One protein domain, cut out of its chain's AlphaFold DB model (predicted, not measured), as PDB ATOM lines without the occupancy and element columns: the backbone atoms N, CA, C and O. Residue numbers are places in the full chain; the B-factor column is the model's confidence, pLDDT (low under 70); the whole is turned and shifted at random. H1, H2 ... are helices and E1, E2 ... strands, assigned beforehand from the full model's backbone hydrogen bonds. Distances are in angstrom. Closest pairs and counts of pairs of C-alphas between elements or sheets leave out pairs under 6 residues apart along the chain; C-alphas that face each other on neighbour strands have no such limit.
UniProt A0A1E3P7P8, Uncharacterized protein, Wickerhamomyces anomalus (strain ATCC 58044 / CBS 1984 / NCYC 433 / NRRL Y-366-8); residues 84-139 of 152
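AT A GLANCE: This is residues 84 to 139 of the 152 residues of an uncharacterized protein of Wickerhamomyces anomalus (strain ATCC 58044 / CBS 1984 / NCYC 433 / NRRL Y-366-8) (UniProt A0A1E3P7P8). A small strand hairpin, E1 and E2, leads into helix H1 as one arm of an open V; the long helix H2 is the other arm. The printed part has 56 residues, ordered E1, E2, H1, H2, with an antiparallel sheet, and is mostly helix. It is extended, with a radius of gyration of the C-alphas of 17.5 A, and flat, spanning 43 by 36 by 15 A.

IN THESE COORDINATES: E1 is residues 84 to 87, from C-alpha 84 at (-140.499, 420.051, -0.103), 9.8 A long. E2, residues 92 to 96, is 13.0 A long. H1, residues 97 to 108, is 16.0 A long. H2, residues 112 to 137, is 36.5 A long, ending at C-alpha 137 (-106.147, 402.830, -5.997).

HOW THE PARTS SIT: E1 and E2 form a hairpin, antiparallel at 166 degrees; N 84 and O 95 are within hydrogen-bond range at 2.9 A. H1 and H2 are close but not clearly touching, their closest C-alphas, of Glu 107 and Lys 115, 7.5 A apart. They run opposite ways at a steep tilt of 63 degrees. E1 and E2 are apart from H2. Every O i to N i+4 pair in H1 and H2 is within hydrogen-bond range.

THE WHOLE: The C-alphas farthest apart, of Asn 109 and Leu 139, are 44.1 A apart. The printed part has no cut, and its three links are tight. Mean pLDDT of the printed part is 76.7; 13 residues are under 70, among them 106 to 110 and 136 to 139.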
ATOM      1  N   ILE A  84    -140.534 418.663  -0.567       70.00
ATOM      2  CA  ILE A  84    -140.499 420.051  -0.103       70.00
ATOM      3  C   ILE A  84    -139.232 420.712  -0.639       70.00
ATOM      4  O   ILE A  84    -138.111 420.322  -0.313       70.00
ATOM      5  N   VAL A  85    -139.413 421.763  -1.438       70.56
ATOM      6  CA  VAL A  85    -138.319 422.588  -1.960       70.56
ATOM      7  C   VAL A  85    -138.194 423.851  -1.111       70.56
ATOM      8  O   VAL A  85    -139.004 424.772  -1.230       70.56
ATOM      9  N   LYS A  86    -137.170 423.922  -0.256       79.00
ATOM     10  CA  LYS A  86    -136.842 425.119   0.533       79.00
ATOM     11  C   LYS A  86    -135.736 425.901  -0.166       79.00
ATOM     12  O   LYS A  86    -134.642 425.386  -0.375       79.00
ATOM     13  N   LYS A  87    -135.994 427.163  -0.504       79.75
ATOM     14  CA  LYS A  87    -134.971 428.072  -1.039       79.75
ATOM     15  C   LYS A  87    -134.408 428.935   0.084       79.75
ATOM     16  O   LYS A  87    -135.162 429.626   0.766       79.75
ATOM     17  N   THR A  88    -133.096 428.905   0.264       78.38
ATOM     18  CA  THR A  88    -132.342 429.873   1.069       78.38
ATOM     19  C   THR A  88    -131.621 430.856   0.138       78.38
ATOM     20  O   THR A  88    -131.678 430.706  -1.083       78.38
ATOM     21  N   LYS A  89    -130.965 431.890   0.689       81.69
ATOM     22  CA  LYS A  89    -130.206 432.873  -0.113       81.69
ATOM     23  C   LYS A  89    -129.113 432.225  -0.973       81.69
ATOM     24  O   LYS A  89    -128.863 432.711  -2.068       81.69
ATOM     25  N   ASP A  90    -128.541 431.116  -0.502       75.12
ATOM     26  CA  ASP A  90    -127.345 430.507  -1.094       75.12
ATOM     27  C   ASP A  90    -127.601 429.115  -1.700       75.12
ATOM     28  O   ASP A  90    -126.750 428.594  -2.418       75.12
ATOM     29  N   ALA A  91    -128.756 428.487  -1.437       69.56
ATOM     30  CA  ALA A  91    -129.036 427.132  -1.909       69.56
ATOM     31  C   ALA A  91    -130.531 426.824  -2.071       69.56
ATOM     32  O   ALA A  91    -131.405 427.416  -1.439       69.56
ATOM     33  N   THR A  92    -130.825 425.825  -2.903       73.81
ATOM     34  CA  THR A  92    -132.144 425.188  -2.960       73.81
ATOM     35  C   THR A  92    -132.030 423.794  -2.358       73.81
ATOM     36  O   THR A  92    -131.335 422.938  -2.899       73.81
ATOM     37  N   LEU A  93    -132.695 423.582  -1.227       66.88
ATOM     38  CA  LEU A  93    -132.758 422.312  -0.522       66.88
ATOM     39  C   LEU A  93    -134.009 421.556  -0.979       66.88
ATOM     40  O   LEU A  93    -135.120 422.079  -0.883       66.88
ATOM     41  N   ILE A  94    -133.826 420.337  -1.477       73.12
ATOM     42  CA  ILE A  94    -134.910 419.444  -1.885       73.12
ATOM     43  C   ILE A  94    -134.961 418.316  -0.852       73.12
ATOM     44  O   ILE A  94    -134.068 417.470  -0.819       73.12
ATOM     45  N   GLU A  95    -135.969 418.335   0.021       65.50
ATOM     46  CA  GLU A  95    -136.188 417.298   1.036       65.50
ATOM     47  C   GLU A  95    -137.364 416.409   0.613       65.50
ATOM     48  O   GLU A  95    -138.490 416.883   0.469       65.50
ATOM     49  N   ASP A  96    -137.107 415.113   0.435       75.88
ATOM     50  CA  ASP A  96    -138.148 414.087   0.312       75.88
ATOM     51  C   ASP A  96    -138.609 413.695   1.721       75.88
ATOM     52  O   ASP A  96    -137.954 412.917   2.430       75.88
ATOM     53  N   THR A  97    -139.711 414.299   2.166       73.25
ATOM     54  CA  THR A  97    -140.192 414.152   3.543       73.25
ATOM     55  C   THR A  97    -140.738 412.762   3.813       73.25
ATOM     56  O   THR A  97    -140.534 412.245   4.910       73.25
ATOM     57  N   LYS A  98    -141.345 412.102   2.821       71.31
ATOM     58  CA  LYS A  98    -141.894 410.748   2.991       71.31
ATOM     59  C   LYS A  98    -140.796 409.711   3.137       71.31
ATOM     60  O   LYS A  98    -140.909 408.811   3.970       71.31
ATOM     61  N   LYS A  99    -139.711 409.825   2.374       74.50
ATOM     62  CA  LYS A  99    -138.548 408.943   2.546       74.50
ATOM     63  C   LYS A  99    -137.850 409.182   3.884       74.50
ATOM     64  O   LYS A  99    -137.417 408.222   4.525       74.50
ATOM     65  N   LEU A 100    -137.794 410.436   4.330       69.38
ATOM     66  CA  LEU A 100    -137.256 410.796   5.639       69.38
ATOM     67  C   LEU A 100    -138.114 410.246   6.791       69.38
ATOM     68  O   LEU A 100    -137.578 409.716   7.764       69.38
ATOM     69  N   GLU A 101    -139.437 410.337   6.678       73.19
ATOM     70  CA  GLU A 101    -140.382 409.830   7.673       73.19
ATOM     71  C   GLU A 101    -140.368 408.300   7.740       73.19
ATOM     72  O   GLU A 101    -140.294 407.743   8.835       73.19
ATOM     73  N   ARG A 102    -140.303 407.615   6.589       73.06
ATOM     74  CA  ARG A 102    -140.099 406.158   6.532       73.06
ATOM     75  C   ARG A 102    -138.842 405.742   7.289       73.06
ATOM     76  O   ARG A 102    -138.934 404.892   8.168       73.06
ATOM     77  N   HIS A 103    -137.710 406.401   7.042       70.44
ATOM     78  CA  HIS A 103    -136.464 406.109   7.757       70.44
ATOM     79  C   HIS A 103    -136.596 406.328   9.271       70.44
ATOM     80  O   HIS A 103    -136.177 405.487  10.062       70.44
ATOM     81  N   ARG A 104    -137.236 407.427   9.695       72.06
ATOM     82  CA  ARG A 104    -137.483 407.712  11.119       72.06
ATOM     83  C   ARG A 104    -138.401 406.678  11.769       72.06
ATOM     84  O   ARG A 104    -138.131 406.275  12.896       72.06
ATOM     85  N   SER A 105    -139.440 406.228  11.068       70.44
ATOM     86  CA  SER A 105    -140.377 405.205  11.554       70.44
ATOM     87  C   SER A 105    -139.765 403.798  11.604       70.44
ATOM     88  O   SER A 105    -140.031 403.026  12.522       70.44
ATOM     89  N   GLU A 106    -138.887 403.458  10.657       68.81
ATOM     90  CA  GLU A 106    -138.157 402.188  10.659       68.81
ATOM     91  C   GLU A 106    -137.103 402.146  11.774       68.81
ATOM     92  O   GLU A 106    -136.843 401.089  12.354       68.81
ATOM     93  N   GLU A 107    -136.519 403.296  12.117       66.00
ATOM     94  CA  GLU A 107    -135.558 403.424  13.211       66.00
ATOM     95  C   GLU A 107    -136.205 403.618  14.586       66.00
ATOM     96  O   GLU A 107    -135.586 403.272  15.594       66.00
ATOM     97  N   SER A 108    -137.429 404.141  14.688       64.75
ATOM     98  CA  SER A 108    -138.101 404.317  15.985       64.75
ATOM     99  C   SER A 108    -138.441 402.987  16.661       64.75
ATOM    100  O   SER A 108    -138.479 402.928  17.886       64.75
ATOM    101  N   ASN A 109    -138.622 401.920  15.879       65.31
ATOM    102  CA  ASN A 109    -139.051 400.603  16.362       65.31
ATOM    103  C   ASN A 109    -137.897 399.670  16.769       65.31
ATOM    104  O   ASN A 109    -138.137 398.537  17.176       65.31
ATOM    105  N   LEU A 110    -136.645 400.114  16.640       68.56
ATOM    106  CA  LEU A 110    -135.469 399.301  16.946       68.56
ATOM    107  C   LEU A 110    -134.951 399.606  18.349       68.56
ATOM    108  O   LEU A 110    -134.767 400.773  18.709       68.56
ATOM    109  N   SER A 111    -134.637 398.554  19.107       76.38
ATOM    110  CA  SER A 111    -133.892 398.684  20.359       76.38
ATOM    111  C   SER A 111    -132.548 399.379  20.104       76.38
ATOM    112  O   SER A 111    -131.971 399.266  19.019       76.38
ATOM    113  N   GLN A 112    -132.010 400.099  21.096       77.69
ATOM    114  CA  GLN A 112    -130.690 400.739  20.984       77.69
ATOM    115  C   GLN A 112    -129.599 399.731  20.582       77.69
ATOM    116  O   GLN A 112    -128.713 400.064  19.795       77.69
ATOM    117  N   VAL A 113    -129.715 398.483  21.046       77.25
ATOM    118  CA  VAL A 113    -128.814 397.379  20.681       77.25
ATOM    119  C   VAL A 113    -128.947 397.010  19.201       77.25
ATOM    120  O   VAL A 113    -127.939 396.860  18.515       77.25
ATOM    121  N   ASP A 114    -130.167 396.956  18.664       80.75
ATOM    122  CA  ASP A 114    -130.401 396.650  17.247       80.75
ATOM    123  C   ASP A 114    -129.890 397.764  16.328       80.75
ATOM    124  O   ASP A 114    -129.372 397.493  15.240       80.75
ATOM    125  N   LYS A 115    -129.990 399.028  16.763       82.00
ATOM    126  CA  LYS A 115    -129.406 400.174  16.043       82.00
ATOM    127  C   LYS A 115    -127.889 400.066  15.973       82.00
ATOM    128  O   LYS A 115    -127.320 400.243  14.896       82.00
ATOM    129  N   LEU A 116    -127.246 399.729  17.091       82.69
ATOM    130  CA  LEU A 116    -125.799 399.520  17.153       82.69
ATOM    131  C   LEU A 116    -125.365 398.326  16.296       82.69
ATOM    132  O   LEU A 116    -124.398 398.447  15.550       82.69
ATOM    133  N   GLY A 117    -126.112 397.219  16.319       85.62
ATOM    134  CA  GLY A 117    -125.848 396.057  15.466       85.62
ATOM    135  C   GLY A 117    -125.945 396.387  13.972       85.62
ATOM    136  O   GLY A 117    -125.036 396.067  13.201       85.62
ATOM    137  N   LYS A 118    -126.998 397.102  13.553       84.94
ATOM    138  CA  LYS A 118    -127.145 397.567  12.161       84.94
ATOM    139  C   LYS A 118    -126.048 398.552  11.760       84.94
ATOM    140  O   LYS A 118    -125.547 398.473  10.638       84.94
ATOM    141  N   LEU A 119    -125.669 399.465  12.652       86.75
ATOM    142  CA  LEU A 119    -124.584 400.414  12.408       86.75
ATOM    143  C   LEU A 119    -123.238 399.695  12.268       86.75
ATOM    144  O   LEU A 119    -122.509 399.964  11.318       86.75
ATOM    145  N   ALA A 120    -122.940 398.743  13.153       88.06
ATOM    146  CA  ALA A 120    -121.720 397.945  13.106       88.06
ATOM    147  C   ALA A 120    -121.625 397.123  11.811       88.06
ATOM    148  O   ALA A 120    -120.570 397.094  11.178       88.06
ATOM    149  N   ALA A 121    -122.732 396.523  11.361       87.50
ATOM    150  CA  ALA A 121    -122.781 395.800  10.090       87.50
ATOM    151  C   ALA A 121    -122.518 396.723   8.885       87.50
ATOM    152  O   ALA A 121    -121.704 396.391   8.024       87.50
ATOM    153  N   LYS A 122    -123.151 397.906   8.850       91.75
ATOM    154  CA  LYS A 122    -122.902 398.919   7.808       91.75
ATOM    155  C   LYS A 122    -121.450 399.409   7.826       91.75
ATOM    156  O   LYS A 122    -120.843 399.550   6.771       91.75
ATOM    157  N   HIS A 123    -120.886 399.633   9.011       93.25
ATOM    158  CA  HIS A 123    -119.501 400.074   9.172       93.25
ATOM    159  C   HIS A 123    -118.503 399.009   8.706       93.25
ATOM    160  O   HIS A 123    -117.537 399.332   8.019       93.25
ATOM    161  N   SER A 124    -118.750 397.739   9.034       90.44
ATOM    162  CA  SER A 124    -117.934 396.613   8.566       90.44
ATOM    163  C   SER A 124    -117.926 396.529   7.036       90.44
ATOM    164  O   SER A 124    -116.857 396.473   6.430       90.44
ATOM    165  N   LEU A 125    -119.105 396.640   6.408       92.56
ATOM    166  CA  LEU A 125    -119.230 396.662   4.949       92.56
ATOM    167  C   LEU A 125    -118.447 397.828   4.329       92.56
ATOM    168  O   LEU A 125    -117.643 397.610   3.428       92.56
ATOM    169  N   LEU A 126    -118.614 399.045   4.853       92.56
ATOM    170  CA  LEU A 126    -117.883 400.223   4.375       92.56
ATOM    171  C   LEU A 126    -116.364 400.065   4.536       92.56
ATOM    172  O   LEU A 126    -115.601 400.461   3.663       92.56
ATOM    173  N   THR A 127    -115.916 399.467   5.641       89.69
ATOM    174  CA  THR A 127    -114.490 399.210   5.894       89.69
ATOM    175  C   THR A 127    -113.920 398.236   4.866       89.69
ATOM    176  O   THR A 127    -112.823 398.444   4.350       89.69
ATOM    177  N   GLN A 128    -114.679 397.193   4.528       87.94
ATOM    178  CA  GLN A 128    -114.305 396.241   3.491       87.94
ATOM    179  C   GLN A 128    -114.267 396.905   2.106       87.94
ATOM    180  O   GLN A 128    -113.315 396.703   1.354       87.94
ATOM    181  N   GLU A 129    -115.257 397.736   1.776       88.00
ATOM    182  CA  GLU A 129    -115.268 398.503   0.528       88.00
ATOM    183  C   GLU A 129    -114.085 399.473   0.442       88.00
ATOM    184  O   GLU A 129    -113.423 399.522  -0.591       88.00
ATOM    185  N   LEU A 130    -113.755 400.184   1.525       86.12
ATOM    186  CA  LEU A 130    -112.580 401.057   1.598       86.12
ATOM    187  C   LEU A 130    -111.275 400.284   1.416       86.12
ATOM    188  O   LEU A 130    -110.395 400.744   0.692       86.12
ATOM    189  N   PHE A 131    -111.158 399.102   2.021       84.94
ATOM    190  CA  PHE A 131    -110.010 398.223   1.816       84.94
ATOM    191  C   PHE A 131    -109.885 397.801   0.345       84.94
ATOM    192  O   PHE A 131    -108.802 397.880  -0.234       84.94
ATOM    193  N   HIS A 132    -110.991 397.414  -0.294       83.38
ATOM    194  CA  HIS A 132    -110.998 397.092  -1.720       83.38
ATOM    195  C   HIS A 132    -110.654 398.311  -2.582       83.38
ATOM    196  O   HIS A 132    -109.834 398.194  -3.490       83.38
ATOM    197  N   LEU A 133    -111.207 399.488  -2.279       79.88
ATOM    198  CA  LEU A 133    -110.849 400.735  -2.953       79.88
ATOM    199  C   LEU A 133    -109.363 401.053  -2.796       79.88
ATOM    200  O   LEU A 133    -108.745 401.433  -3.778       79.88
ATOM    201  N   GLN A 134    -108.778 400.862  -1.614       76.38
ATOM    202  CA  GLN A 134    -107.348 401.067  -1.378       76.38
ATOM    203  C   GLN A 134    -106.489 400.116  -2.222       76.38
ATOM    204  O   GLN A 134    -105.461 400.524  -2.760       76.38
ATOM    205  N   GLN A 135    -106.915 398.860  -2.386       72.81
ATOM    206  CA  GLN A 135    -106.253 397.912  -3.290       72.81
ATOM    207  C   GLN A 135    -106.408 398.305  -4.767       72.81
ATOM    208  O   GLN A 135    -105.476 398.144  -5.551       72.81
ATOM    209  N   PHE A 136    -107.562 398.851  -5.157       69.38
ATOM    210  CA  PHE A 136    -107.773 399.363  -6.512       69.38
ATOM    211  C   PHE A 136    -106.969 400.642  -6.785       69.38
ATOM    212  O   PHE A 136    -106.375 400.774  -7.852       69.38
ATOM    213  N   THR A 137    -106.900 401.578  -5.839       59.88
ATOM    214  CA  THR A 137    -106.147 402.830  -5.997       59.88
ATOM    215  C   THR A 137    -104.642 402.633  -5.857       59.88
ATOM    216  O   THR A 137    -103.893 403.415  -6.436       59.88
ATOM    217  N   SER A 138    -104.166 401.549  -5.229       55.31
ATOM    218  CA  SER A 138    -102.746 401.170  -5.318       55.31
ATOM    219  C   SER A 138    -102.326 400.737  -6.732       55.31
ATOM    220  O   SER A 138    -101.135 400.709  -7.020       55.31
ATOM    221  N   LEU A 139    -103.276 400.403  -7.617       53.25
ATOM    222  CA  LEU A 139    -103.044 400.175  -9.052       53.25
ATOM    223  C   LEU A 139    -103.261 401.443  -9.898       53.25
ATOM    224  O   LEU A 139    -102.942 401.452 -11.084       53.25
TER     225      LEU A 139